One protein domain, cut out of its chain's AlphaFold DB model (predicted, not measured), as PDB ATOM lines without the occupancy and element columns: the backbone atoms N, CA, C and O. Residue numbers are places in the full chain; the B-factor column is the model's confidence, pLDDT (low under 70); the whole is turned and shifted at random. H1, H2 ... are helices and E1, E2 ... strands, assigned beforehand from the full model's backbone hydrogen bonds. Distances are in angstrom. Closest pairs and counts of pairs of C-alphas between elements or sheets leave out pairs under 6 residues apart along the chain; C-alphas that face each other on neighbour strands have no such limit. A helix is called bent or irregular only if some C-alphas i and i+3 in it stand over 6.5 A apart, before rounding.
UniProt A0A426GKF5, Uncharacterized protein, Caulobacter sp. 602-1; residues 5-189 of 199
ATOM      1  N   ARG A   5     293.686  86.329 273.499       97.94
ATOM      2  CA  ARG A   5     292.802  86.609 274.645       97.94
ATOM      3  C   ARG A   5     293.496  86.420 275.997       97.94
ATOM      4  O   ARG A   5     293.287  87.227 276.905       97.94
ATOM      5  N   ASP A   6     294.352  85.412 276.145       98.25
ATOM      6  CA  ASP A   6     295.130  85.165 277.363       98.25
ATOM      7  C   ASP A   6     296.124  86.300 277.627       98.25
ATOM      8  O   ASP A   6     296.276  86.752 278.768       98.25
ATOM      9  N   ILE A   7     296.806  86.776 276.580       98.50
ATOM     10  CA  ILE A   7     297.751  87.895 276.665       98.50
ATOM     11  C   ILE A   7     297.019  89.185 277.036       98.50
ATOM     12  O   ILE A   7     297.446  89.873 277.966       98.50
ATOM     13  N   ILE A   8     295.889  89.467 276.385       98.38
ATOM     14  CA  ILE A   8     295.037  90.630 276.671       98.38
ATOM     15  C   ILE A   8     294.536  90.593 278.113       98.38
ATOM     16  O   ILE A   8     294.701  91.560 278.850       98.38
ATOM     17  N   THR A   9     294.012  89.453 278.564       98.44
ATOM     18  CA  THR A   9     293.526  89.286 279.942       98.44
ATOM     19  C   THR A   9     294.631  89.575 280.958       98.44
ATOM     20  O   THR A   9     294.420  90.281 281.947       98.44
ATOM     21  N   ARG A  10     295.844  89.062 280.721       98.44
ATOM     22  CA  ARG A  10     297.001  89.334 281.588       98.44
ATOM     23  C   ARG A  10     297.398  90.807 281.558       98.44
ATOM     24  O   ARG A  10     297.728  91.343 282.613       98.44
ATOM     25  N   ALA A  11     297.368  91.450 280.395       98.31
ATOM     26  CA  ALA A  11     297.699  92.861 280.246       98.31
ATOM     27  C   ALA A  11     296.702  93.764 280.992       98.31
ATOM     28  O   ALA A  11     297.121  94.589 281.802       98.31
ATOM     29  N   LEU A  12     295.398  93.525 280.821       98.19
ATOM     30  CA  LEU A  12     294.322  94.261 281.500       98.19
ATOM     31  C   LEU A  12     294.405  94.135 283.029       98.19
ATOM     32  O   LEU A  12     294.220  95.110 283.756       98.19
ATOM     33  N   ARG A  13     294.777  92.956 283.540       97.88
ATOM     34  CA  ARG A  13     295.028  92.754 284.978       97.88
ATOM     35  C   ARG A  13     296.281  93.478 285.472       97.88
ATOM     36  O   ARG A  13     296.310  93.943 286.605       97.88
ATOM     37  N   LYS A  14     297.335  93.549 284.653       97.88
ATOM     38  CA  LYS A  14     298.599  94.226 285.003       97.88
ATOM     39  C   LYS A  14     298.461  95.744 285.034       97.88
ATOM     40  O   LYS A  14     299.119  96.374 285.859       97.88
ATOM     41  N   VAL A  15     297.642  96.307 284.146       97.50
ATOM     42  CA  VAL A  15     297.320  97.739 284.138       97.50
ATOM     43  C   VAL A  15     296.268  98.094 285.202       97.50
ATOM     44  O   VAL A  15     296.154  99.248 285.588       97.50
ATOM     45  N   GLY A  16     295.555  97.097 285.740       96.44
ATOM     46  CA  GLY A  16     294.547  97.283 286.786       96.44
ATOM     47  C   GLY A  16     293.165  97.665 286.255       96.44
ATOM     48  O   GLY A  16     292.321  98.085 287.038       96.44
ATOM     49  N   HIS A  17     292.928  97.507 284.948       96.69
ATOM     50  CA  HIS A  17     291.633  97.777 284.310       96.69
ATOM     51  C   HIS A  17     290.560  96.761 284.720       96.69
ATOM     52  O   HIS A  17     289.395  97.115 284.853       96.69
ATOM     53  N   ILE A  18     290.964  95.510 284.969       97.25
ATOM     54  CA  ILE A  18     290.089  94.450 285.493       97.25
ATOM     55  C   ILE A  18     290.709  93.772 286.717       97.25
ATOM     56  O   ILE A  18     291.936  93.716 286.879       97.25
ATOM     57  N   GLY A  19     289.860  93.190 287.561       96.44
ATOM     58  CA  GLY A  19     290.254  92.408 288.727       96.44
ATOM     59  C   GLY A  19     291.017  91.123 288.376       96.44
ATOM     60  O   GLY A  19     290.908  90.554 287.289       96.44
ATOM     61  N   ARG A  20     291.787  90.598 289.339       94.31
ATOM     62  CA  ARG A  20     292.629  89.394 289.146       94.31
ATOM     63  C   ARG A  20     291.847  88.140 288.745       94.31
ATOM     64  O   ARG A  20     292.418  87.261 288.106       94.31
ATOM     65  N   THR A  21     290.584  88.051 289.146       95.38
ATOM     66  CA  THR A  21     289.682  86.922 288.878       95.38
ATOM     67  C   THR A  21     288.649  87.236 287.801       95.38
ATOM     68  O   THR A  21     287.873  86.361 287.437       95.38
ATOM     69  N   GLU A  22     288.624  88.470 287.300       96.69
ATOM     70  CA  GLU A  22     287.655  88.912 286.305       96.69
ATOM     71  C   GLU A  22     288.124  88.544 284.902       96.69
ATOM     72  O   GLU A  22     289.329  88.496 284.615       96.69
ATOM     73  N   ASN A  23     287.158  88.268 284.033       96.38
ATOM     74  CA  ASN A  23     287.397  88.076 282.612       96.38
ATOM     75  C   ASN A  23     287.099  89.388 281.874       96.38
ATOM     76  O   ASN A  23     286.177  90.096 282.280       96.38
ATOM     77  N   PRO A  24     287.835  89.703 280.795       96.81
ATOM     78  CA  PRO A  24     287.548  90.878 279.982       96.81
ATOM     79  C   PRO A  24     286.138  90.804 279.392       96.81
ATOM     80  O   PRO A  24     285.708  89.730 278.953       96.81
ATOM     81  N   SER A  25     285.452  91.945 279.340       97.62
ATOM     82  CA  SER A  25     284.262  92.090 278.503       97.62
ATOM     83  C   SER A  25     284.638  92.067 277.015       97.62
ATOM     84  O   SER A  25     285.803  92.242 276.654       97.62
ATOM     85  N   ASP A  26     283.656  91.920 276.124       97.12
ATOM     86  CA  ASP A  26     283.896  91.983 274.672       97.12
ATOM     87  C   ASP A  26     284.390  93.368 274.214       97.12
ATOM     88  O   ASP A  26     285.040  93.508 273.178       97.12
ATOM     89  N   ALA A  27     284.080  94.426 274.971       96.88
ATOM     90  CA  ALA A  27     284.634  95.753 274.722       96.88
ATOM     91  C   ALA A  27     286.126  95.805 275.090       96.88
ATOM     92  O   ALA A  27     286.932  96.277 274.289       96.88
ATOM     93  N   ASP A  28     286.497  95.248 276.246       97.56
ATOM     94  CA  ASP A  28     287.891  95.188 276.696       97.56
ATOM     95  C   ASP A  28     288.747  94.310 275.778       97.56
ATOM     96  O   ASP A  28     289.893  94.646 275.484       97.56
ATOM     97  N   ALA A  29     288.189  93.194 275.300       96.94
ATOM     98  CA  ALA A  29     288.871  92.293 274.383       96.94
ATOM     99  C   ALA A  29     289.150  92.965 273.029       96.94
ATOM    100  O   ALA A  29     290.276  92.894 272.536       96.94
ATOM    101  N   ARG A  30     288.178  93.707 272.475       96.88
ATOM    102  CA  ARG A  30     288.371  94.495 271.244       96.88
ATOM    103  C   ARG A  30     289.413  95.597 271.409       96.88
ATOM    104  O   ARG A  30     290.269  95.744 270.542       96.88
ATOM    105  N   MET A  31     289.370  96.334 272.520       97.00
ATOM    106  CA  MET A  31     290.387  97.340 272.848       97.00
ATOM    107  C   MET A  31     291.778  96.698 272.952       97.00
ATOM    108  O   MET A  31     292.730  97.170 272.338       97.00
ATOM    109  N   GLY A  32     291.885  95.579 273.672       97.31
ATOM    110  CA  GLY A  32     293.129  94.830 273.815       97.31
ATOM    111  C   GLY A  32     293.671  94.294 272.489       97.31
ATOM    112  O   GLY A  32     294.877  94.356 272.270       97.31
ATOM    113  N   MET A  33     292.804  93.807 271.596       97.50
ATOM    114  CA  MET A  33     293.195  93.354 270.257       97.50
ATOM    115  C   MET A  33     293.707  94.506 269.392       97.50
ATOM    116  O   MET A  33     294.759  94.363 268.775       97.50
ATOM    117  N   ALA A  34     293.017  95.651 269.392       96.19
ATOM    118  CA  ALA A  34     293.460  96.832 268.655       96.19
ATOM    119  C   ALA A  34     294.840  97.313 269.139       96.19
ATOM    120  O   ALA A  34     295.737  97.541 268.328       96.19
ATOM    121  N   ALA A  35     295.047  97.375 270.459       96.81
ATOM    122  CA  ALA A  35     296.339  97.732 271.042       96.81
ATOM    123  C   ALA A  35     297.434  96.697 270.724       96.81
ATOM    124  O   ALA A  35     298.567  97.068 270.423       96.81
ATOM    125  N   LEU A  36     297.109  95.399 270.742       96.81
ATOM    126  CA  LEU A  36     298.047  94.325 270.400       96.81
ATOM    127  C   LEU A  36     298.492  94.408 268.934       96.81
ATOM    128  O   LEU A  36     299.689  94.331 268.659       96.81
ATOM    129  N   GLN A  37     297.550  94.595 268.010       95.69
ATOM    130  CA  GLN A  37     297.839  94.762 266.585       95.69
ATOM    131  C   GLN A  37     298.666  96.028 266.332       95.69
ATOM    132  O   GLN A  37     299.685  95.958 265.646       95.69
ATOM    133  N   SER A  38     298.298  97.154 266.952       95.00
ATOM    134  CA  SER A  38     299.053  98.407 266.831       95.00
ATOM    135  C   SER A  38     300.478  98.282 267.371       95.00
ATOM    136  O   SER A  38     301.408  98.796 266.757       95.00
ATOM    137  N   MET A  39     300.672  97.573 268.486       96.19
ATOM    138  CA  MET A  39     301.999  97.322 269.055       96.19
ATOM    139  C   MET A  39     302.872  96.488 268.107       96.19
ATOM    140  O   MET A  39     304.051  96.793 267.924       96.19
ATOM    141  N   PHE A  40     302.316  95.447 267.478       95.94
ATOM    142  CA  PHE A  40     303.060  94.661 266.491       95.94
ATOM    143  C   PHE A  40     303.393  95.467 265.232       95.94
ATOM    144  O   PHE A  40     304.507  95.336 264.719       95.94
ATOM    145  N   ASP A  41     302.476  96.312 264.755       93.75
ATOM    146  CA  ASP A  41     302.741  97.188 263.612       93.75
ATOM    147  C   ASP A  41     303.839  98.217 263.919       93.75
ATOM    148  O   ASP A  41     304.748  98.415 263.108       93.75
ATOM    149  N   GLU A  42     303.824  98.810 265.116       94.50
ATOM    150  CA  GLU A  42     304.883  99.714 265.569       94.50
ATOM    151  C   GLU A  42     306.237  98.993 265.609       94.50
ATOM    152  O   GLU A  42     307.235  99.506 265.102       94.50
ATOM    153  N   TRP A  43     306.292  97.775 266.153       94.56
ATOM    154  CA  TRP A  43     307.526  96.988 266.190       94.56
ATOM    155  C   TRP A  43     308.038  96.616 264.797       94.56
ATOM    156  O   TRP A  43     309.248  96.684 264.559       94.56
ATOM    157  N   ALA A  44     307.141  96.255 263.877       92.69
ATOM    158  CA  ALA A  44     307.487  95.945 262.495       92.69
ATOM    159  C   ALA A  44     307.987  97.175 261.732       92.69
ATOM    160  O   ALA A  44     309.015  97.112 261.055       92.69
ATOM    161  N   SER A  45     307.307  98.306 261.885       90.88
ATOM    162  CA  SER A  45     307.648  99.562 261.214       90.88
ATOM    163  C   SER A  45     308.894 100.222 261.813       90.88
ATOM    164  O   SER A  45     309.697 100.803 261.086       90.88
ATOM    165  N   GLY A  46     309.095 100.083 263.125       91.00
ATOM    166  CA  GLY A  46     310.230 100.622 263.876       91.00
ATOM    167  C   GLY A  46     311.506  99.779 263.807       91.00
ATOM    168  O   GLY A  46     312.475 100.098 264.493       91.00
ATOM    169  N   GLY A  47     311.521  98.690 263.029       90.06
ATOM    170  CA  GLY A  47     312.707  97.848 262.843       90.06
ATOM    171  C   GLY A  47     313.086  97.011 264.068       90.06
ATOM    172  O   GLY A  47     314.217  96.542 264.161       90.06
ATOM    173  N   SER A  48     312.160  96.783 265.009       92.00
ATOM    174  CA  SER A  48     312.439  95.960 266.202       92.00
ATOM    175  C   SER A  48     312.738  94.499 265.852       92.00
ATOM    176  O   SER A  48     313.375  93.798 266.634       92.00
ATOM    177  N   PHE A  49     312.304  94.061 264.670       90.88
ATOM    178  CA  PHE A  49     312.548  92.730 264.119       90.88
ATOM    179  C   PHE A  49     313.713  92.681 263.116       90.88
ATOM    180  O   PHE A  49     313.903  91.672 262.441       90.88
ATOM    181  N   GLY A  50     314.515  93.746 263.044       88.75
ATOM    182  CA  GLY A  50     315.675  93.842 262.163       88.75
ATOM    183  C   GLY A  50     315.403  94.624 260.874       88.75
ATOM    184  O   GLY A  50     314.274  95.063 260.625       88.75
ATOM    185  N   PRO A  51     316.451  94.854 260.066       88.81
ATOM    186  CA  PRO A  51     316.336  95.593 258.818       88.81
ATOM    187  C   PRO A  51     315.575  94.786 257.765       88.81
ATOM    188  O   PRO A  51     315.732  93.571 257.657       88.81
ATOM    189  N   LEU A  52     314.794  95.488 256.943       90.94
ATOM    190  CA  LEU A  52     314.140  94.912 255.772       90.94
ATOM    191  C   LEU A  52     314.849  95.358 254.495       90.94
ATOM    192  O   LEU A  52     315.177  96.534 254.337       90.94
ATOM    193  N   ARG A  53     315.038  94.428 253.561       93.12
ATOM    194  CA  ARG A  53     315.508  94.710 252.206       93.12
ATOM    195  C   ARG A  53     314.322  95.026 251.304       93.12
ATOM    196  O   ARG A  53     313.469  94.167 251.094       93.12
ATOM    197  N   ASP A  54     314.292  96.224 250.734       95.50
ATOM    198  CA  ASP A  54     313.275  96.587 249.745       95.50
ATOM    199  C   ASP A  54     313.490  95.813 248.431       95.50
ATOM    200  O   ASP A  54     314.590  95.782 247.875       95.50
ATOM    201  N   VAL A  55     312.427  95.184 247.927       95.88
ATOM    202  CA  VAL A  55     312.424  94.384 246.696       95.88
ATOM    203  C   VAL A  55     311.227  94.784 245.841       95.88
ATOM    204  O   VAL A  55     310.099  94.806 246.320       95.88
ATOM    205  N   TYR A  56     311.457  95.069 244.562       97.31
ATOM    206  CA  TYR A  56     310.415  95.480 243.617       97.31
ATOM    207  C   TYR A  56     310.176  94.363 242.604       97.31
ATOM    208  O   TYR A  56     311.136  93.832 242.037       97.31
ATOM    209  N   LYS A  57     308.912  93.979 242.403       97.25
ATOM    210  CA  LYS A  57     308.524  92.882 241.508       97.25
ATOM    211  C   LYS A  57     307.324  93.270 240.656       97.25
ATOM    212  O   LYS A  57     306.386  93.902 241.128       97.25
ATOM    213  N   ASP A  58     307.382  92.868 239.396       95.19
ATOM    214  CA  ASP A  58     306.365  93.066 238.359       95.19
ATOM    215  C   ASP A  58     305.672  91.750 237.953       95.19
ATOM    216  O   ASP A  58     304.739  91.742 237.154       95.19
ATOM    217  N   SER A  59     306.124  90.632 238.516       96.44
ATOM    218  CA  SER A  59     305.708  89.269 238.207       96.44
ATOM    219  C   SER A  59     305.581  88.453 239.495       96.44
ATOM    220  O   SER A  59     305.997  88.901 240.567       96.44
ATOM    221  N   ALA A  60     304.956  87.274 239.405       96.88
ATOM    222  CA  ALA A  60     304.750  86.410 240.564       96.88
ATOM    223  C   ALA A  60     306.083  86.106 241.272       96.88
ATOM    224  O   ALA A  60     307.082  85.792 240.620       96.88
ATOM    225  N   TYR A  61     306.102  86.214 242.601       95.00
ATOM    226  CA  TYR A  61     307.339  86.153 243.376       95.00
ATOM    227  C   TYR A  61     307.149  85.467 244.729       95.00
ATOM    228  O   TYR A  61     306.244  85.816 245.482       95.00
ATOM    229  N   THR A  62     308.048  84.544 245.067       95.06
ATOM    230  CA  THR A  62     308.150  84.001 246.426       95.06
ATOM    231  C   THR A  62     309.038  84.918 247.256       95.06
ATOM    232  O   THR A  62     310.234  85.039 246.980       95.06
ATOM    233  N   ALA A  63     308.451  85.569 248.257       94.31
ATOM    234  CA  ALA A  63     309.170  86.457 249.157       94.31
ATOM    235  C   ALA A  63     310.224  85.701 249.974       94.31
ATOM    236  O   ALA A  63     310.097  84.506 250.242       94.31
ATOM    237  N   ARG A  64     311.271  86.406 250.395       91.25
ATOM    238  CA  ARG A  64     312.293  85.880 251.304       91.25
ATOM    239  C   ARG A  64     312.192  86.545 252.665       91.25
ATOM    240  O   ARG A  64     311.773  87.695 252.771       91.25
ATOM    241  N   ALA A  65     312.608  85.823 253.700       89.62
ATOM    242  CA  ALA A  65     312.741  86.372 255.041       89.62
ATOM    243  C   ALA A  65     313.572  87.667 255.022       89.62
ATOM    244  O   ALA A  65     314.595  87.741 254.341       89.62
ATOM    245  N   GLY A  66     313.104  88.690 255.734       91.00
ATOM    246  CA  GLY A  66     313.732  90.008 255.775       91.00
ATOM    247  C   GLY A  66     313.432  90.899 254.568       91.00
ATOM    248  O   GLY A  66     314.075  91.934 254.417       91.00
ATOM    249  N   GLU A  67     312.486  90.550 253.693       94.25
ATOM    250  CA  GLU A  67     312.127  91.395 252.548       94.25
ATOM    251  C   GLU A  67     310.916  92.291 252.810       94.25
ATOM    252  O   GLU A  67     309.916  91.898 253.417       94.25
ATOM    253  N   ARG A  68     310.987  93.502 252.254       96.56
ATOM    254  CA  ARG A  68     309.838  94.364 251.998       96.56
ATOM    255  C   ARG A  68     309.557  94.358 250.499       96.56
ATOM    256  O   ARG A  68     310.205  95.059 249.726       96.56
ATOM    257  N   VAL A  69     308.602  93.537 250.084       97.50
ATOM    258  CA  VAL A  69     308.244  93.334 248.680       97.50
ATOM    259  C   VAL A  69     307.197  94.359 248.256       97.50
ATOM    260  O   VAL A  69     306.118  94.433 248.834       97.50
ATOM    261  N   ARG A  70     307.491  95.133 247.214       98.00
ATOM    262  CA  ARG A  70     306.549  96.021 246.527       98.00
ATOM    263  C   ARG A  70     306.165  95.383 245.197       98.00
ATOM    264  O   ARG A  70     307.013  95.271 244.311       98.00
ATOM    265  N   SER A  71     304.917  94.940 245.072       97.19
ATOM    266  CA  SER A  71     304.441  94.189 243.903       97.19
ATOM    267  C   SER A  71     302.943  94.362 243.689       97.19
ATOM    268  O   SER A  71     302.178  94.372 244.648       97.19
ATOM    269  N   THR A  72     302.515  94.458 242.430       96.31
ATOM    270  CA  THR A  72     301.097  94.320 242.039       96.31
ATOM    271  C   THR A  72     300.737  92.888 241.639       96.31
ATOM    272  O   THR A  72     299.562  92.574 241.471       96.31
ATOM    273  N   ALA A  73     301.739  92.026 241.444       95.75
ATOM    274  CA  ALA A  73     301.566  90.610 241.144       95.75
ATOM    275  C   ALA A  73     301.461  89.778 242.432       95.75
ATOM    276  O   ALA A  73     301.806  90.249 243.517       95.75
ATOM    277  N   ALA A  74     301.028  88.521 242.299       95.19
ATOM    278  CA  ALA A  74     300.920  87.596 243.422       95.19
ATOM    279  C   ALA A  74     302.275  87.394 244.122       95.19
ATOM    280  O   ALA A  74     303.276  87.065 243.479       95.19
ATOM    281  N   VAL A  75     302.286  87.561 245.446       96.56
ATOM    282  CA  VAL A  75     303.443  87.275 246.295       96.56
ATOM    283  C   VAL A  75     303.102  86.095 247.192       96.56
ATOM    284  O   VAL A  75     302.114  86.138 247.921       96.56
ATOM    285  N   THR A  76     303.905  85.040 247.129       96.12
ATOM    286  CA  THR A  76     303.765  83.865 247.992       96.12
ATOM    287  C   THR A  76     304.774  83.930 249.130       96.12
ATOM    288  O   THR A  76     305.894  84.420 248.968       96.12
ATOM    289  N   LEU A  77     304.372  83.440 250.302       93.06
ATOM    290  CA  LEU A  77     305.296  83.237 251.409       93.06
ATOM    291  C   LEU A  77     306.020  81.897 251.221       93.06
ATOM    292  O   LEU A  77     305.414  80.944 250.725       93.06
ATOM    293  N   PRO A  78     307.298  81.809 251.603       89.12
ATOM    294  CA  PRO A  78     308.049  80.568 251.519       89.12
ATOM    295  C   PRO A  78     307.523  79.560 252.548       89.12
ATOM    296  O   PRO A  78     307.346  79.894 253.723       89.12
ATOM    297  N   ASP A  79     307.275  78.333 252.091       84.25
ATOM    298  CA  ASP A  79     306.913  77.197 252.935       84.25
ATOM    299  C   ASP A  79     308.188  76.477 253.394       84.25
ATOM    300  O   ASP A  79     308.995  76.043 252.573       84.25
ATOM    301  N   TYR A  80     308.368  76.365 254.709       75.00
ATOM    302  CA  TYR A  80     309.511  75.686 255.327       75.00
ATOM    303  C   TYR A  80     309.111  74.410 256.077       75.00
ATOM    304  O   TYR A  80     309.904  73.872 256.851       75.00
ATOM    305  N   THR A  81     307.889  73.911 255.869       66.88
ATOM    306  CA  THR A  81     307.411  72.658 256.476       66.88
ATOM    307  C   THR A  81     308.045  71.412 255.844       66.88
ATOM    308  O   THR A  81     308.056  70.350 256.466       66.88
ATOM    309  N   GLN A  82     308.643  71.545 254.655       49.34
ATOM    310  CA  GLN A  82     309.396  70.499 253.963       49.34
ATOM    311  C   GLN A  82     310.842  70.959 253.755       49.34
ATOM    312  O   GLN A  82     311.125  71.758 252.870       49.34
ATOM    313  N   VAL A  83     311.772  70.472 254.576       52.06
ATOM    314  CA  VAL A  83     313.207  70.716 254.357       52.06
ATOM    315  C   VAL A  83     313.839  69.424 253.864       52.06
ATOM    316  O   VAL A  83     314.374  68.656 254.658       52.06
ATOM    317  N   ASP A  84     313.761  69.197 252.555       39.62
ATOM    318  CA  ASP A  84     314.665  68.291 251.848       39.62
ATOM    319  C   ASP A  84     315.721  69.146 251.137       39.62
ATOM    320  O   ASP A  84     315.397  69.982 250.297       39.62
ATOM    321  N   GLY A  85     316.993  68.954 251.495       44.94
ATOM    322  CA  GLY A  85     318.128  69.640 250.868       44.94
ATOM    323  C   GLY A  85     318.459  71.006 251.478       44.94
ATOM    324  O   GLY A  85     318.089  72.054 250.957       44.94
ATOM    325  N   LEU A  86     319.238  70.994 252.563       44.03
ATOM    326  CA  LEU A  86     319.891  72.189 253.097       44.03
ATOM    327  C   LEU A  86     320.851  72.760 252.043       44.03
ATOM    328  O   LEU A  86     321.864  72.136 251.723       44.03
ATOM    329  N   THR A  87     320.539  73.937 251.503       45.50
ATOM    330  CA  THR A  87     321.459  74.676 250.632       45.50
ATOM    331  C   THR A  87     321.994  75.860 251.420       45.50
ATOM    332  O   THR A  87     321.237  76.737 251.823       45.50
ATOM    333  N   TYR A  88     323.301  75.867 251.674       43.78
ATOM    334  CA  TYR A  88     323.972  76.943 252.394       43.78
ATOM    335  C   TYR A  88     323.874  78.250 251.596       43.78
ATOM    336  O   TYR A  88     324.430  78.343 250.500       43.78
ATOM    337  N   SER A  89     323.185  79.254 252.140       49.03
ATOM    338  CA  SER A  89     323.239  80.631 251.649       49.03
ATOM    339  C   SER A  89     324.028  81.490 252.644       49.03
ATOM    340  O   SER A  89     323.860  81.376 253.861       49.03
ATOM    341  N   ASP A  90     324.956  82.307 252.138       48.25
ATOM    342  CA  ASP A  90     325.716  83.252 252.959       48.25
ATOM    343  C   ASP A  90     324.765  84.355 253.456       48.25
ATOM    344  O   ASP A  90     324.487  85.328 252.749       48.25
ATOM    345  N   ASP A  91     324.220  84.193 254.665       51.09
ATOM    346  CA  ASP A  91     323.385  85.217 255.293       51.09
ATOM    347  C   ASP A  91     324.242  86.376 255.820       51.09
ATOM    348  O   ASP A  91     324.933  86.265 256.834       51.09
ATOM    349  N   TYR A  92     324.132  87.533 255.166       53.00
ATOM    350  CA  TYR A  92     324.744  88.799 255.588       53.00
ATOM    351  C   TYR A  92     323.967  89.507 256.720       53.00
ATOM    352  O   TYR A  92     324.081  90.721 256.885       53.00
ATOM    353  N   GLY A  93     323.173  88.776 257.510       54.97
ATOM    354  CA  GLY A  93     322.396  89.326 258.623       54.97
ATOM    355  C   GLY A  93     321.009  89.839 258.229       54.97
ATOM    356  O   GLY A  93     320.456  90.677 258.936       54.97
ATOM    357  N   PHE A  94     320.436  89.331 257.134       55.28
ATOM    358  CA  PHE A  94     319.117  89.728 256.624       55.28
ATOM    359  C   PHE A  94     317.997  88.748 257.000       55.28
ATOM    360  O   PHE A  94     316.892  88.853 256.478       55.28
ATOM    361  N   GLY A  95     318.244  87.825 257.933       55.12
ATOM    362  CA  GLY A  95     317.174  87.044 258.562       55.12
ATOM    363  C   GLY A  95     317.165  85.553 258.239       55.12
ATOM    364  O   GLY A  95     316.174  84.889 258.544       55.12
ATOM    365  N   PHE A  96     318.257  85.010 257.701       52.44
ATOM    366  CA  PHE A  96     318.415  83.576 257.446       52.44
ATOM    367  C   PHE A  96     319.327  82.911 258.486       52.44
ATOM    368  O   PHE A  96     320.216  83.531 259.064       52.44
ATOM    369  N   CYS A  97     319.106  81.644 258.816       52.03
ATOM    370  CA  CYS A  97     320.147  80.844 259.464       52.03
ATOM    371  C   CYS A  97     320.953  80.079 258.409       52.03
ATOM    372  O   CYS A  97     320.630  80.102 257.223       52.03
ATOM    373  N   ARG A  98     322.004  79.383 258.855       54.59
ATOM    374  CA  ARG A  98     322.937  78.600 258.026       54.59
ATOM    375  C   ARG A  98     322.253  77.539 257.132       54.59
ATOM    376  O   ARG A  98     322.890  77.024 256.222       54.59
ATOM    377  N   ASP A  99     320.968  77.290 257.375       57.19
ATOM    378  CA  ASP A  99     320.109  76.276 256.763       57.19
ATOM    379  C   ASP A  99     318.984  76.869 255.880       57.19
ATOM    380  O   ASP A  99     317.996  76.191 255.604       57.19
ATOM    381  N   ASP A 100     319.085  78.146 255.486       64.88
ATOM    382  CA  ASP A 100     318.089  78.896 254.687       64.88
ATOM    383  C   ASP A 100     316.685  78.974 255.328       64.88
ATOM    384  O   ASP A 100     315.711  79.414 254.713       64.88
ATOM    385  N   ARG A 101     316.572  78.597 256.612       71.88
ATOM    386  CA  ARG A 101     315.355  78.800 257.398       71.88
ATOM    387  C   ARG A 101     315.305  80.241 257.912       71.88
ATOM    388  O   ARG A 101     316.334  80.797 258.312       71.88
ATOM    389  N   PRO A 102     314.113  80.846 257.963       80.06
ATOM    390  CA  PRO A 102     313.916  82.146 258.577       80.06
ATOM    391  C   PRO A 102     314.274  82.077 260.061       80.06
ATOM    392  O   PRO A 102     313.896  81.150 260.786       80.06
ATOM    393  N   ARG A 103     314.991  83.094 260.532       81.00
ATOM    394  CA  ARG A 103     315.245  83.275 261.962       81.00
ATOM    395  C   ARG A 103     313.935  83.515 262.704       81.00
ATOM    396  O   ARG A 103     312.972  84.048 262.153       81.00
ATOM    397  N   ASN A 104     313.908  83.184 263.994       84.06
ATOM    398  CA  ASN A 104     312.760  83.530 264.826       84.06
ATOM    399  C   ASN A 104     312.532  85.051 264.831       84.06
ATOM    400  O   ASN A 104     313.462  85.806 265.139       84.06
ATOM    401  N   ARG A 105     311.288  85.477 264.572       88.75
ATOM    402  CA  ARG A 105     310.869  86.868 264.330       88.75
ATOM    403  C   ARG A 105     311.320  87.474 262.999       88.75
ATOM    404  O   ARG A 105     311.284  88.694 262.862       88.75
ATOM    405  N   ALA A 106     311.738  86.676 262.019       90.50
ATOM    406  CA  ALA A 106     311.926  87.206 260.676       90.50
ATOM    407  C   ALA A 106     310.615  87.817 260.164       90.50
ATOM    408  O   ALA A 106     309.527  87.333 260.481       90.50
ATOM    409  N   LEU A 107     310.727  88.874 259.371       94.31
ATOM    410  CA  LEU A 107     309.585  89.569 258.800       94.31
ATOM    411  C   LEU A 107     309.559  89.441 257.285       94.31
ATOM    412  O   LEU A 107     310.599  89.469 256.634       94.31
ATOM    413  N   ILE A 108     308.353  89.394 256.735       95.81
ATOM    414  CA  ILE A 108     308.075  89.686 255.334       95.81
ATOM    415  C   ILE A 108     306.980  90.739 255.310       95.81
ATOM    416  O   ILE A 108     305.906  90.536 255.872       95.81
ATOM    417  N   VAL A 109     307.242  91.859 254.650       96.88
ATOM    418  CA  VAL A 109     306.234  92.896 254.423       96.88
ATOM    419  C   VAL A 109     305.910  92.918 252.940       96.88
ATOM    420  O   VAL A 109     306.807  93.105 252.124       96.88
ATOM    421  N   VAL A 110     304.643  92.755 252.580       97.12
ATOM    422  CA  VAL A 110     304.180  92.878 251.196       97.12
ATOM    423  C   VAL A 110     303.349  94.144 251.081       97.12
ATOM    424  O   VAL A 110     302.437  94.369 251.869       97.12
ATOM    425  N   ILE A 111     303.684  94.985 250.110       97.12
ATOM    426  CA  ILE A 111     302.990  96.237 249.822       97.12
ATOM    427  C   ILE A 111     302.516  96.182 248.378       97.12
ATOM    428  O   ILE A 111     303.331  96.097 247.455       97.12
ATOM    429  N   ASN A 112     301.209  96.291 248.179       96.50
ATOM    430  CA  ASN A 112     300.627  96.468 246.861       96.50
ATOM    431  C   ASN A 112     300.556  97.970 246.541       96.50
ATOM    432  O   ASN A 112     299.743  98.682 247.129       96.50
ATOM    433  N   PRO A 113     301.381  98.494 245.616       95.38
ATOM    434  CA  PRO A 113     301.400  99.925 245.325       95.38
ATOM    435  C   PRO A 113     300.139 100.411 244.594       95.38
ATOM    436  O   PRO A 113     299.889 101.612 244.592       95.38
ATOM    437  N   ALA A 114     299.355  99.518 243.978       95.31
ATOM    438  CA  ALA A 114     298.129  99.887 243.274       95.31
ATOM    439  C   ALA A 114     296.938 100.075 244.227       95.31
ATOM    440  O   ALA A 114     296.119 100.961 244.007       95.31
ATOM    441  N   THR A 115     296.843  99.259 245.281       95.69
ATOM    442  CA  THR A 115     295.758  99.341 246.277       95.69
ATOM    443  C   THR A 115     296.167 100.081 247.549       95.69
ATOM    444  O   THR A 115     295.306 100.505 248.313       95.69
ATOM    445  N   GLY A 116     297.472 100.228 247.795       93.12
ATOM    446  CA  GLY A 116     298.014 100.701 249.068       93.12
ATOM    447  C   GLY A 116     297.953  99.653 250.186       93.12
ATOM    448  O   GLY A 116     298.342  99.953 251.312       93.12
ATOM    449  N   GLU A 117     297.481  98.439 249.895       93.56
ATOM    450  CA  GLU A 117     297.381  97.357 250.870       93.56
ATOM    451  C   GLU A 117     298.770  96.923 251.344       93.56
ATOM    452  O   GLU A 117     299.701  96.761 250.548       93.56
ATOM    453  N   ARG A 118     298.897  96.719 252.656       94.06
ATOM    454  CA  ARG A 118     300.105  96.230 253.310       94.06
ATOM    455  C   ARG A 118     299.751  95.012 254.153       94.06
ATOM    456  O   ARG A 118     298.827  95.081 254.953       94.06
ATOM    457  N   THR A 119     300.523  93.943 254.003       95.31
ATOM    458  CA  THR A 119     300.462  92.766 254.875       95.31
ATOM    459  C   THR A 119     301.828  92.518 255.495       95.31
ATOM    460  O   THR A 119     302.860  92.599 254.819       95.31
ATOM    461  N   THR A 120     301.854  92.228 256.791       96.50
ATOM    462  CA  THR A 120     303.074  91.939 257.536       96.50
ATOM    463  C   THR A 120     302.993  90.520 258.081       96.50
ATOM    464  O   THR A 120     302.079  90.130 258.804       96.50
ATOM    465  N   ASN A 121     303.985  89.716 257.730       96.56
ATOM    466  CA  ASN A 121     304.065  88.321 258.121       96.56
ATOM    467  C   ASN A 121     305.287  88.133 259.008       96.56
ATOM    468  O   ASN A 121     306.407  88.465 258.621       96.56
ATOM    469  N   LEU A 122     305.060  87.601 260.204       95.00
ATOM    470  CA  LEU A 122     306.079  87.325 261.203       95.00
ATOM    471  C   LEU A 122     306.333  85.822 261.267       95.00
ATOM    472  O   LEU A 122     305.404  85.041 261.450       95.00
ATOM    473  N   TRP A 123     307.590  85.409 261.149       93.25
ATOM    474  CA  TRP A 123     307.965  84.017 261.342       93.25
ATOM    475  C   TRP A 123     307.981  83.662 262.828       93.25
ATOM    476  O   TRP A 123     308.799  84.190 263.594       93.25
ATOM    477  N   ASP A 124     307.112  82.735 263.231       89.38
ATOM    478  CA  ASP A 124     307.146  82.123 264.558       89.38
ATOM    479  C   ASP A 124     307.901  80.792 264.479       89.38
ATOM    480  O   ASP A 124     307.352  79.763 264.076       89.38
ATOM    481  N   ALA A 125     309.175  80.802 264.883       85.31
ATOM    482  CA  ALA A 125     310.025  79.615 264.796       85.31
ATOM    483  C   ALA A 125     309.570  78.470 265.713       85.31
ATOM    484  O   ALA A 125     309.911  77.320 265.448       85.31
ATOM    485  N   TRP A 126     308.798  78.757 266.767       83.69
ATOM    486  CA  TRP A 126     308.259  77.714 267.644       83.69
ATOM    487  C   TRP A 126     307.123  76.944 266.982       83.69
ATOM    488  O   TRP A 126     306.933  75.765 267.269       83.69
ATOM    489  N   ARG A 127     306.381  77.607 266.091       83.62
ATOM    490  CA  ARG A 127     305.320  76.991 265.289       83.62
ATOM    491  C   ARG A 127     305.809  76.494 263.937       83.62
ATOM    492  O   ARG A 127     305.146  75.664 263.332       83.62
ATOM    493  N   GLY A 128     306.934  77.024 263.459       86.44
ATOM    494  CA  GLY A 128     307.438  76.745 262.120       86.44
ATOM    495  C   GLY A 128     306.512  77.277 261.024       86.44
ATOM    496  O   GLY A 128     306.354  76.616 260.003       86.44
ATOM    497  N   GLN A 129     305.874  78.434 261.241       89.88
ATOM    498  CA  GLN A 129     304.968  79.037 260.257       89.88
ATOM    499  C   GLN A 129     305.011  80.569 260.266       89.88
ATOM    500  O   GLN A 129     305.347  81.203 261.273       89.88
ATOM    501  N   TRP A 130     304.616  81.158 259.137       93.62
ATOM    502  CA  TRP A 130     304.353  82.589 259.019       93.62
ATOM    503  C   TRP A 130     303.019  82.937 259.670       93.62
ATOM    504  O   TRP A 130     302.017  82.255 259.467       93.62
ATOM    505  N   VAL A 131     303.006  84.021 260.439       94.94
ATOM    506  CA  VAL A 131     301.817  84.541 261.109       94.94
ATOM    507  C   VAL A 131     301.516  85.934 260.570       94.94
ATOM    508  O   VAL A 131     302.354  86.830 260.667       94.94
ATOM    509  N   HIS A 132     300.318  86.115 260.017       95.12
ATOM    510  CA  HIS A 132     299.833  87.407 259.537       95.12
ATOM    511  C   HIS A 132     299.378  88.254 260.733       95.12
ATOM    512  O   HIS A 132     298.383  87.925 261.381       95.12
ATOM    513  N   ILE A 133     300.121  89.314 261.065       94.06
ATOM    514  CA  ILE A 133     299.909  90.050 262.324       94.06
ATOM    515  C   ILE A 133     298.672  90.958 262.284       94.06
ATOM    516  O   ILE A 133     298.030  91.152 263.315       94.06
ATOM    517  N   GLU A 134     298.295  91.477 261.111       90.12
ATOM    518  CA  GLU A 134     297.127  92.352 260.952       90.12
ATOM    519  C   GLU A 134     295.790  91.590 260.984       90.12
ATOM    520  O   GLU A 134     294.749  92.183 261.253       90.12
ATOM    521  N   ALA A 135     295.807  90.273 260.752       92.31
ATOM    522  CA  ALA A 135     294.610  89.429 260.703       92.31
ATOM    523  C   ALA A 135     294.392  88.578 261.968       92.31
ATOM    524  O   ALA A 135     293.562  87.670 261.955       92.31
ATOM    525  N   LEU A 136     295.127  88.854 263.052       95.25
ATOM    526  CA  LEU A 136     294.994  88.118 264.311       95.25
ATOM    527  C   LEU A 136     293.599  88.290 264.921       95.25
ATOM    528  O   LEU A 136     293.092  89.409 265.024       95.25
ATOM    529  N   ILE A 137     293.038  87.193 265.427       96.56
ATOM    530  CA  ILE A 137     291.829  87.171 266.257       96.56
ATOM    531  C   ILE A 137     292.137  86.714 267.690       96.56
ATOM    532  O   ILE A 137     293.215  86.217 268.004       96.56
ATOM    533  N   GLU A 138     291.172  86.867 268.597       96.75
ATOM    534  CA  GLU A 138     291.337  86.532 270.021       96.75
ATOM    535  C   GLU A 138     291.718  85.069 270.287       96.75
ATOM    536  O   GLU A 138     292.489  84.782 271.208       96.75
ATOM    537  N   ALA A 139     291.146  84.156 269.497       97.44
ATOM    538  CA  ALA A 139     291.382  82.722 269.610       97.44
ATOM    539  C   ALA A 139     292.733  82.302 269.016       97.44
ATOM    540  O   ALA A 139     293.210  81.209 269.333       97.44
ATOM    541  N   ASP A 140     293.349  83.162 268.198       96.56
ATOM    542  CA  ASP A 140     294.634  82.860 267.600       96.56
ATOM    543  C   ASP A 140     295.705  82.790 268.661       96.56
ATOM    544  O   ASP A 140     295.734  83.500 269.669       96.56
ATOM    545  N   GLU A 141     296.629  81.896 268.400       96.00
ATOM    546  CA  GLU A 141     297.728  81.661 269.284       96.00
ATOM    547  C   GLU A 141     298.670  82.892 269.204       96.00
ATOM    548  O   GLU A 141     299.104  83.291 268.120       96.00
ATOM    549  N   ALA A 142     299.008  83.533 270.330       96.00
ATOM    550  CA  ALA A 142     299.648  84.853 270.293       96.00
ATOM    551  C   ALA A 142     301.097  84.769 269.767       96.00
ATOM    552  O   ALA A 142     301.877  83.965 270.302       96.00
ATOM    553  N   PRO A 143     301.494  85.573 268.759       94.00
ATOM    554  CA  PRO A 143     302.868  85.570 268.272       94.00
ATOM    555  C   PRO A 143     303.839  85.938 269.394       94.00
ATOM    556  O   PRO A 143     303.544  86.789 270.233       94.00
ATOM    557  N   LEU A 144     305.010  85.299 269.424       92.44
ATOM    558  CA  LEU A 144     306.062  85.533 270.429       92.44
ATOM    559  C   LEU A 144     305.691  85.156 271.870       92.44
ATOM    560  O   LEU A 144     306.519  85.311 272.770       92.44
ATOM    561  N   ALA A 145     304.506  84.592 272.122       94.69
ATOM    562  CA  ALA A 145     304.140  84.133 273.460       94.69
ATOM    563  C   ALA A 145     305.090  83.037 273.980       94.69
ATOM    564  O   ALA A 145     305.356  82.980 275.182       94.69
ATOM    565  N   ALA A 146     305.663  82.223 273.085       91.25
ATOM    566  CA  ALA A 146     306.699  81.245 273.422       91.25
ATOM    567  C   ALA A 146     308.027  81.888 273.869       91.25
ATOM    568  O   ALA A 146     308.746  81.308 274.679       91.25
ATOM    569  N   LEU A 147     308.340  83.109 273.413       89.94
ATOM    570  CA  LEU A 147     309.525  83.849 273.865       89.94
ATOM    571  C   LEU A 147     309.376  84.328 275.319       89.94
ATOM    572  O   LEU A 147     310.364  84.440 276.050       89.94
ATOM    573  N   GLY A 148     308.140  84.613 275.734       94.62
ATOM    574  CA  GLY A 148     307.816  85.049 277.087       94.62
ATOM    575  C   GLY A 148     306.461  85.742 277.169       94.62
ATOM    576  O   GLY A 148     306.391  86.967 277.165       94.62
ATOM    577  N   ALA A 149     305.391  84.962 277.317       97.06
ATOM    578  CA  ALA A 149     304.017  85.464 277.397       97.06
ATOM    579  C   ALA A 149     303.796  86.540 278.478       97.06
ATOM    580  O   ALA A 149     303.002  87.455 278.278       97.06
ATOM    581  N   ASP A 150     304.486  86.454 279.622       98.19
ATOM    582  CA  ASP A 150     304.401  87.494 280.658       98.19
ATOM    583  C   ASP A 150     305.019  88.819 280.195       98.19
ATOM    584  O   ASP A 150     304.429  89.874 280.415       98.19
ATOM    585  N   GLY A 151     306.172  88.768 279.519       97.81
ATOM    586  CA  GLY A 151     306.846  89.943 278.965       97.81
ATOM    587  C   GLY A 151     306.024  90.607 277.863       97.81
ATOM    588  O   GLY A 151     305.836  91.823 277.899       97.81
ATOM    589  N   LEU A 152     305.439  89.806 276.967       97.69
ATOM    590  CA  LEU A 152     304.505  90.285 275.945       97.69
ATOM    591  C   LEU A 152     303.282  90.966 276.578       97.69
ATOM    592  O   LEU A 152     302.935  92.084 276.204       97.69
ATOM    593  N   ALA A 153     302.678  90.345 277.597       98.50
ATOM    594  CA  ALA A 153     301.565  90.945 278.331       98.50
ATOM    595  C   ALA A 153     301.964  92.237 279.065       98.50
ATOM    596  O   ALA A 153     301.145  93.139 279.195       98.50
ATOM    597  N   CYS A 154     303.208  92.358 279.545       98.56
ATOM    598  CA  CYS A 154     303.711  93.603 280.133       98.56
ATOM    599  C   CYS A 154     303.887  94.712 279.085       98.56
ATOM    600  O   CYS A 154     303.600  95.866 279.393       98.56
ATOM    601  N   CYS A 155     304.330  94.380 277.867       98.12
ATOM    602  CA  CYS A 155     304.417  95.342 276.763       98.12
ATOM    603  C   CYS A 155     303.028  95.852 276.378       98.12
ATOM    604  O   CYS A 155     302.815  97.060 276.332       98.12
ATOM    605  N   LEU A 156     302.063  94.940 276.227       98.25
ATOM    606  CA  LEU A 156     300.678  95.307 275.943       98.25
ATOM    607  C   LEU A 156     300.060  96.134 277.082       98.25
ATOM    608  O   LEU A 156     299.372  97.112 276.824       98.25
ATOM    609  N   ALA A 157     300.342  95.797 278.345       98.31
ATOM    610  CA  ALA A 157     299.880  96.590 279.487       98.31
ATOM    611  C   ALA A 157     300.442  98.021 279.479       98.31
ATOM    612  O   ALA A 157     299.780  98.930 279.968       98.31
ATOM    613  N   ARG A 158     301.651  98.220 278.934       97.81
ATOM    614  CA  ARG A 158     302.250  99.547 278.741       97.81
ATOM    615  C   ARG A 158     301.600 100.311 277.592       97.81
ATOM    616  O   ARG A 158     301.405 101.504 277.734       97.81
ATOM    617  N   ALA A 159     301.234  99.644 276.500       96.69
ATOM    618  CA  ALA A 159     300.457 100.285 275.439       96.69
ATOM    619  C   ALA A 159     299.068 100.717 275.954       96.69
ATOM    620  O   ALA A 159     298.655 101.855 275.776       96.69
ATOM    621  N   LEU A 160     298.388  99.839 276.699       97.44
ATOM    622  CA  LEU A 160     297.055 100.102 277.252       97.44
ATOM    623  C   LEU A 160     297.032 101.120 278.404       97.44
ATOM    624  O   LEU A 160     295.965 101.650 278.722       97.44
ATOM    625  N   SER A 161     298.157 101.374 279.083       96.94
ATOM    626  CA  SER A 161     298.174 102.336 280.195       96.94
ATOM    627  C   SER A 161     297.893 103.759 279.737       96.94
ATOM    628  O   SER A 161     297.276 104.519 280.481       96.94
ATOM    629  N   ASP A 162     298.299 104.092 278.513       92.00
ATOM    630  CA  ASP A 162     298.100 105.424 277.950       92.00
ATOM    631  C   ASP A 162     296.615 105.654 277.619       92.00
ATOM    632  O   ASP A 162     296.066 106.700 277.964       92.00
ATOM    633  N   ASP A 163     295.931 104.637 277.084       91.06
ATOM    634  CA  ASP A 163     294.500 104.696 276.748       91.06
ATOM    635  C   ASP A 163     293.585 104.668 277.982       91.06
ATOM    636  O   ASP A 163     292.540 105.318 278.021       91.06
ATOM    637  N   THR A 164     293.960 103.900 279.009       92.06
ATOM    638  CA  THR A 164     293.146 103.727 280.228       92.06
ATOM    639  C   THR A 164     293.419 104.787 281.297       92.06
ATOM    640  O   THR A 164     292.686 104.869 282.286       92.06
ATOM    641  N   GLY A 165     294.483 105.583 281.144       92.25
ATOM    642  CA  GLY A 165     294.931 106.570 282.133       92.25
ATOM    643  C   GLY A 165     295.450 105.957 283.441       92.25
ATOM    644  O   GLY A 165     295.654 106.668 284.429       92.25
ATOM    645  N   GLN A 166     295.647 104.638 283.483       94.00
ATOM    646  CA  GLN A 166     296.087 103.915 284.671       94.00
ATOM    647  C   GLN A 166     297.610 103.937 284.793       94.00
ATOM    648  O   GLN A 166     298.350 103.750 283.827       94.00
ATOM    649  N   LYS A 167     298.115 104.107 286.018       94.75
ATOM    650  CA  LYS A 167     299.560 104.112 286.255       94.75
ATOM    651  C   LYS A 167     300.109 102.689 286.292       94.75
ATOM    652  O   LYS A 167     299.813 101.918 287.204       94.75
ATOM    653  N   LEU A 168     301.007 102.382 285.363       96.69
ATOM    654  CA  LEU A 168     301.672 101.087 285.325       96.69
ATOM    655  C   LEU A 168     302.716 100.936 286.448       96.69
ATOM    656  O   LEU A 168     303.553 101.817 286.671       96.69
ATOM    657  N   GLY A 169     302.710  99.785 287.126       96.62
ATOM    658  CA  GLY A 169     303.707  99.451 288.146       96.62
ATOM    659  C   GLY A 169     305.134  99.322 287.591       96.62
ATOM    660  O   GLY A 169     305.343  98.901 286.450       96.62
ATOM    661  N   ASP A 170     306.132  99.650 288.414       97.56
ATOM    662  CA  ASP A 170     307.556  99.667 288.031       97.56
ATOM    663  C   ASP A 170     308.060  98.313 287.528       97.56
ATOM    664  O   ASP A 170     308.795  98.249 286.544       97.56
ATOM    665  N   GLU A 171     307.637  97.227 288.174       97.50
ATOM    666  CA  GLU A 171     308.022  95.870 287.784       97.50
ATOM    667  C   GLU A 171     307.501  95.514 286.385       97.50
ATOM    668  O   GLU A 171     308.241  94.983 285.556       97.50
ATOM    669  N   THR A 172     306.251  95.870 286.076       98.06
ATOM    670  CA  THR A 172     305.660  95.642 284.750       98.06
ATOM    671  C   THR A 172     306.419  96.420 283.675       98.06
ATOM    672  O   THR A 172     306.740  95.860 282.627       98.06
ATOM    673  N   ARG A 173     306.794  97.678 283.952       97.81
ATOM    674  CA  ARG A 173     307.610  98.497 283.038       97.81
ATOM    675  C   ARG A 173     308.983  97.878 282.774       97.81
ATOM    676  O   ARG A 173     309.389  97.777 281.618       97.81
ATOM    677  N   ARG A 174     309.674  97.416 283.823       98.00
ATOM    678  CA  ARG A 174     310.985  96.750 283.698       98.00
ATOM    679  C   ARG A 174     310.900  95.475 282.861       98.00
ATOM    680  O   ARG A 174     311.739  95.263 281.990       98.00
ATOM    681  N   ARG A 175     309.876  94.645 283.082       98.00
ATOM    682  CA  ARG A 175     309.664  93.410 282.306       98.00
ATOM    683  C   ARG A 175     309.338  93.677 280.845       98.00
ATOM    684  O   ARG A 175     309.861  92.968 279.990       98.00
ATOM    685  N   ALA A 176     308.523  94.694 280.562       97.75
ATOM    686  CA  ALA A 176     308.253  95.124 279.194       97.75
ATOM    687  C   ALA A 176     309.560  95.511 278.481       97.75
ATOM    688  O   ALA A 176     309.891  94.950 277.442       97.75
ATOM    689  N   GLN A 177     310.373  96.368 279.105       97.44
ATOM    690  CA  GLN A 177     311.654  96.801 278.541       97.44
ATOM    691  C   GLN A 177     312.634  95.637 278.313       97.44
ATOM    692  O   GLN A 177     313.311  95.583 277.285       97.44
ATOM    693  N   ALA A 178     312.712  94.690 279.252       96.38
ATOM    694  CA  ALA A 178     313.548  93.501 279.102       96.38
ATOM    695  C   ALA A 178     313.086  92.621 277.927       96.38
ATOM    696  O   ALA A 178     313.914  92.112 277.169       96.38
ATOM    697  N   PHE A 179     311.771  92.473 277.746       96.44
ATOM    698  CA  PHE A 179     311.199  91.715 276.636       96.44
ATOM    699  C   PHE A 179     311.494  92.371 275.281       96.44
ATOM    700  O   PHE A 179     311.981  91.700 274.376       96.44
ATOM    701  N   GLU A 180     311.305  93.686 275.157       95.25
ATOM    702  CA  GLU A 180     311.632  94.432 273.933       95.25
ATOM    703  C   GLU A 180     313.122  94.387 273.600       95.25
ATOM    704  O   GLU A 180     313.506  94.198 272.447       95.25
ATOM    705  N   THR A 181     313.975  94.502 274.619       93.50
ATOM    706  CA  THR A 181     315.427  94.365 274.452       93.50
ATOM    707  C   THR A 181     315.770  92.990 273.884       93.50
ATOM    708  O   THR A 181     316.575  92.891 272.962       93.50
ATOM    709  N   ARG A 182     315.115  91.930 274.371       91.19
ATOM    710  CA  ARG A 182     315.298  90.566 273.864       91.19
ATOM    711  C   ARG A 182     314.775  90.388 272.437       91.19
ATOM    712  O   ARG A 182     315.383  89.645 271.668       91.19
ATOM    713  N   ILE A 183     313.677  91.054 272.070       91.19
ATOM    714  CA  ILE A 183     313.188  91.081 270.682       91.19
ATOM    715  C   ILE A 183     314.271  91.659 269.767       91.19
ATOM    716  O   ILE A 183     314.670  90.984 268.819       91.19
ATOM    717  N   ARG A 184     314.804  92.838 270.109       88.56
ATOM    718  CA  ARG A 184     315.811  93.550 269.304       88.56
ATOM    719  C   ARG A 184     317.141  92.803 269.218       88.56
ATOM    720  O   ARG A 184     317.671  92.615 268.133       88.56
ATOM    721  N   GLN A 185     317.657  92.306 270.342       85.25
ATOM    722  CA  GLN A 185     318.933  91.576 270.374       85.25
ATOM    723  C   GLN A 185     318.928  90.322 269.498       85.25
ATOM    724  O   GLN A 185     319.945  89.983 268.897       85.25
ATOM    725  N   GLY A 186     317.788  89.634 269.427       74.94
ATOM    726  CA  GLY A 186     317.662  88.458 268.581       74.94
ATOM    727  C   GLY A 186     317.518  88.781 267.088       74.94
ATOM    728  O   GLY A 186     317.823  87.931 266.254       74.94
ATOM    729  N   ALA A 187     317.126  90.010 266.733       70.69
ATOM    730  CA  ALA A 187     317.150  90.480 265.350       70.69
ATOM    731  C   ALA A 187     318.588  90.726 264.849       70.69
ATOM    732  O   ALA A 187     318.916  90.359 263.722       70.69
ATOM    733  N   ASP A 188     319.477  91.233 265.712       59.69
ATOM    734  CA  ASP A 188     320.876  91.572 265.381       59.69
ATOM    735  C   ASP A 188     321.799  90.352 265.149       59.69
ATOM    736  O   ASP A 188     322.999  90.496 264.910       59.69
ATOM    737  N   GLY A 189     321.287  89.119 265.238       55.25
ATOM    738  CA  GLY A 189     322.052  87.907 264.915       55.25
ATOM    739  C   GLY A 189     323.086  87.471 265.956       55.25
ATOM    740  O   GLY A 189     323.869  86.553 265.702       55.25
TER     741      GLY A 189
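This is residues 5 to 189 of the 199 residues of an uncharacterized protein of Caulobacter sp. 602-1 (UniProt A0A426GKF5). Two lobes lie end to end along the longest axis: a cluster of four crossed helices, with H1, H2 and H4 packed round H3, and a strongly twisted sheet of five strands. H2 joins them, its last residues reaching the sheet's E3 and E4. The printed part has 185 residues, mixed in class, running H1 H2 E1 E2 E3 E4 E5 H3 H4; the sheet's order is E1 E2 E3 E4 E5, also mixed. It is compact, with a radius of gyration of the C-alphas of 17.7 A, and spans 51 by 35 by 27 A.

Find C-alpha 5 at (292.802, 86.609, 274.645); from there H1 runs over residues 5 to 15. H2, residues 26 to 45, is 28.3 A long and ends at C-alpha 45, (307.648, 99.562, 261.214). Next come E1, residues 53 to 57, E2, 67 to 71, and, after a long stretch, E3, 107 to 111. E4, residues 118 to 124, is 19.4 A long, and E5 covers 129 to 132. H3, residues 145 to 164, is 23.5 A long and irregular, with C-alphas 147 and 150 9.3 A apart; it has a kink of 48 degrees near residue 152. H4, residues 170 to 187, runs 26.3 A to C-alpha 187 at (317.150, 90.480, 265.350).

Start at H3, the hub. It touches H1 at a steep tilt of 52 degrees, the closest C-alphas, Ala 11 and Ala 157, being 4.4 A apart. H4 touches H3 with residues 172 to 180 alone, closest at Cys 155 and Ala 176, C-alphas 4.5 A apart. H2 touches H3 with residues 32 to 39 alone, closest at the C-alphas of Leu 36 and Leu 156, 6.2 A; at 71 degrees they are only just about perpendicular. H2 and H4 are apart. H2 only grazes the sheet, with residues 40 to 45. There, E1 and E2 are parallel, N 55 and O 68 being 2.9 A apart; E2 and E3 are parallel, with N 69 and O 109 at 2.8 A. E3, E4 and E5 form a meander, each strand the antiparallel neighbour of the one before: N 108 and O 121 are 2.9 A apart, N 131 and O 122 2.8 A. Every O i to N i+4 pair is within hydrogen-bond range in H1, H2 and H4, and 12 of 16 in H3.

The C-alphas farthest apart, Gly 85 and Gly 165, are 53.7 A from each other. The printed part has no cut. The links E2 to E3, 35 residues, and E5 to H3, 12 residues, are long. Look for pLDDT under 70 at residues 81 to 100 and 188 to 189.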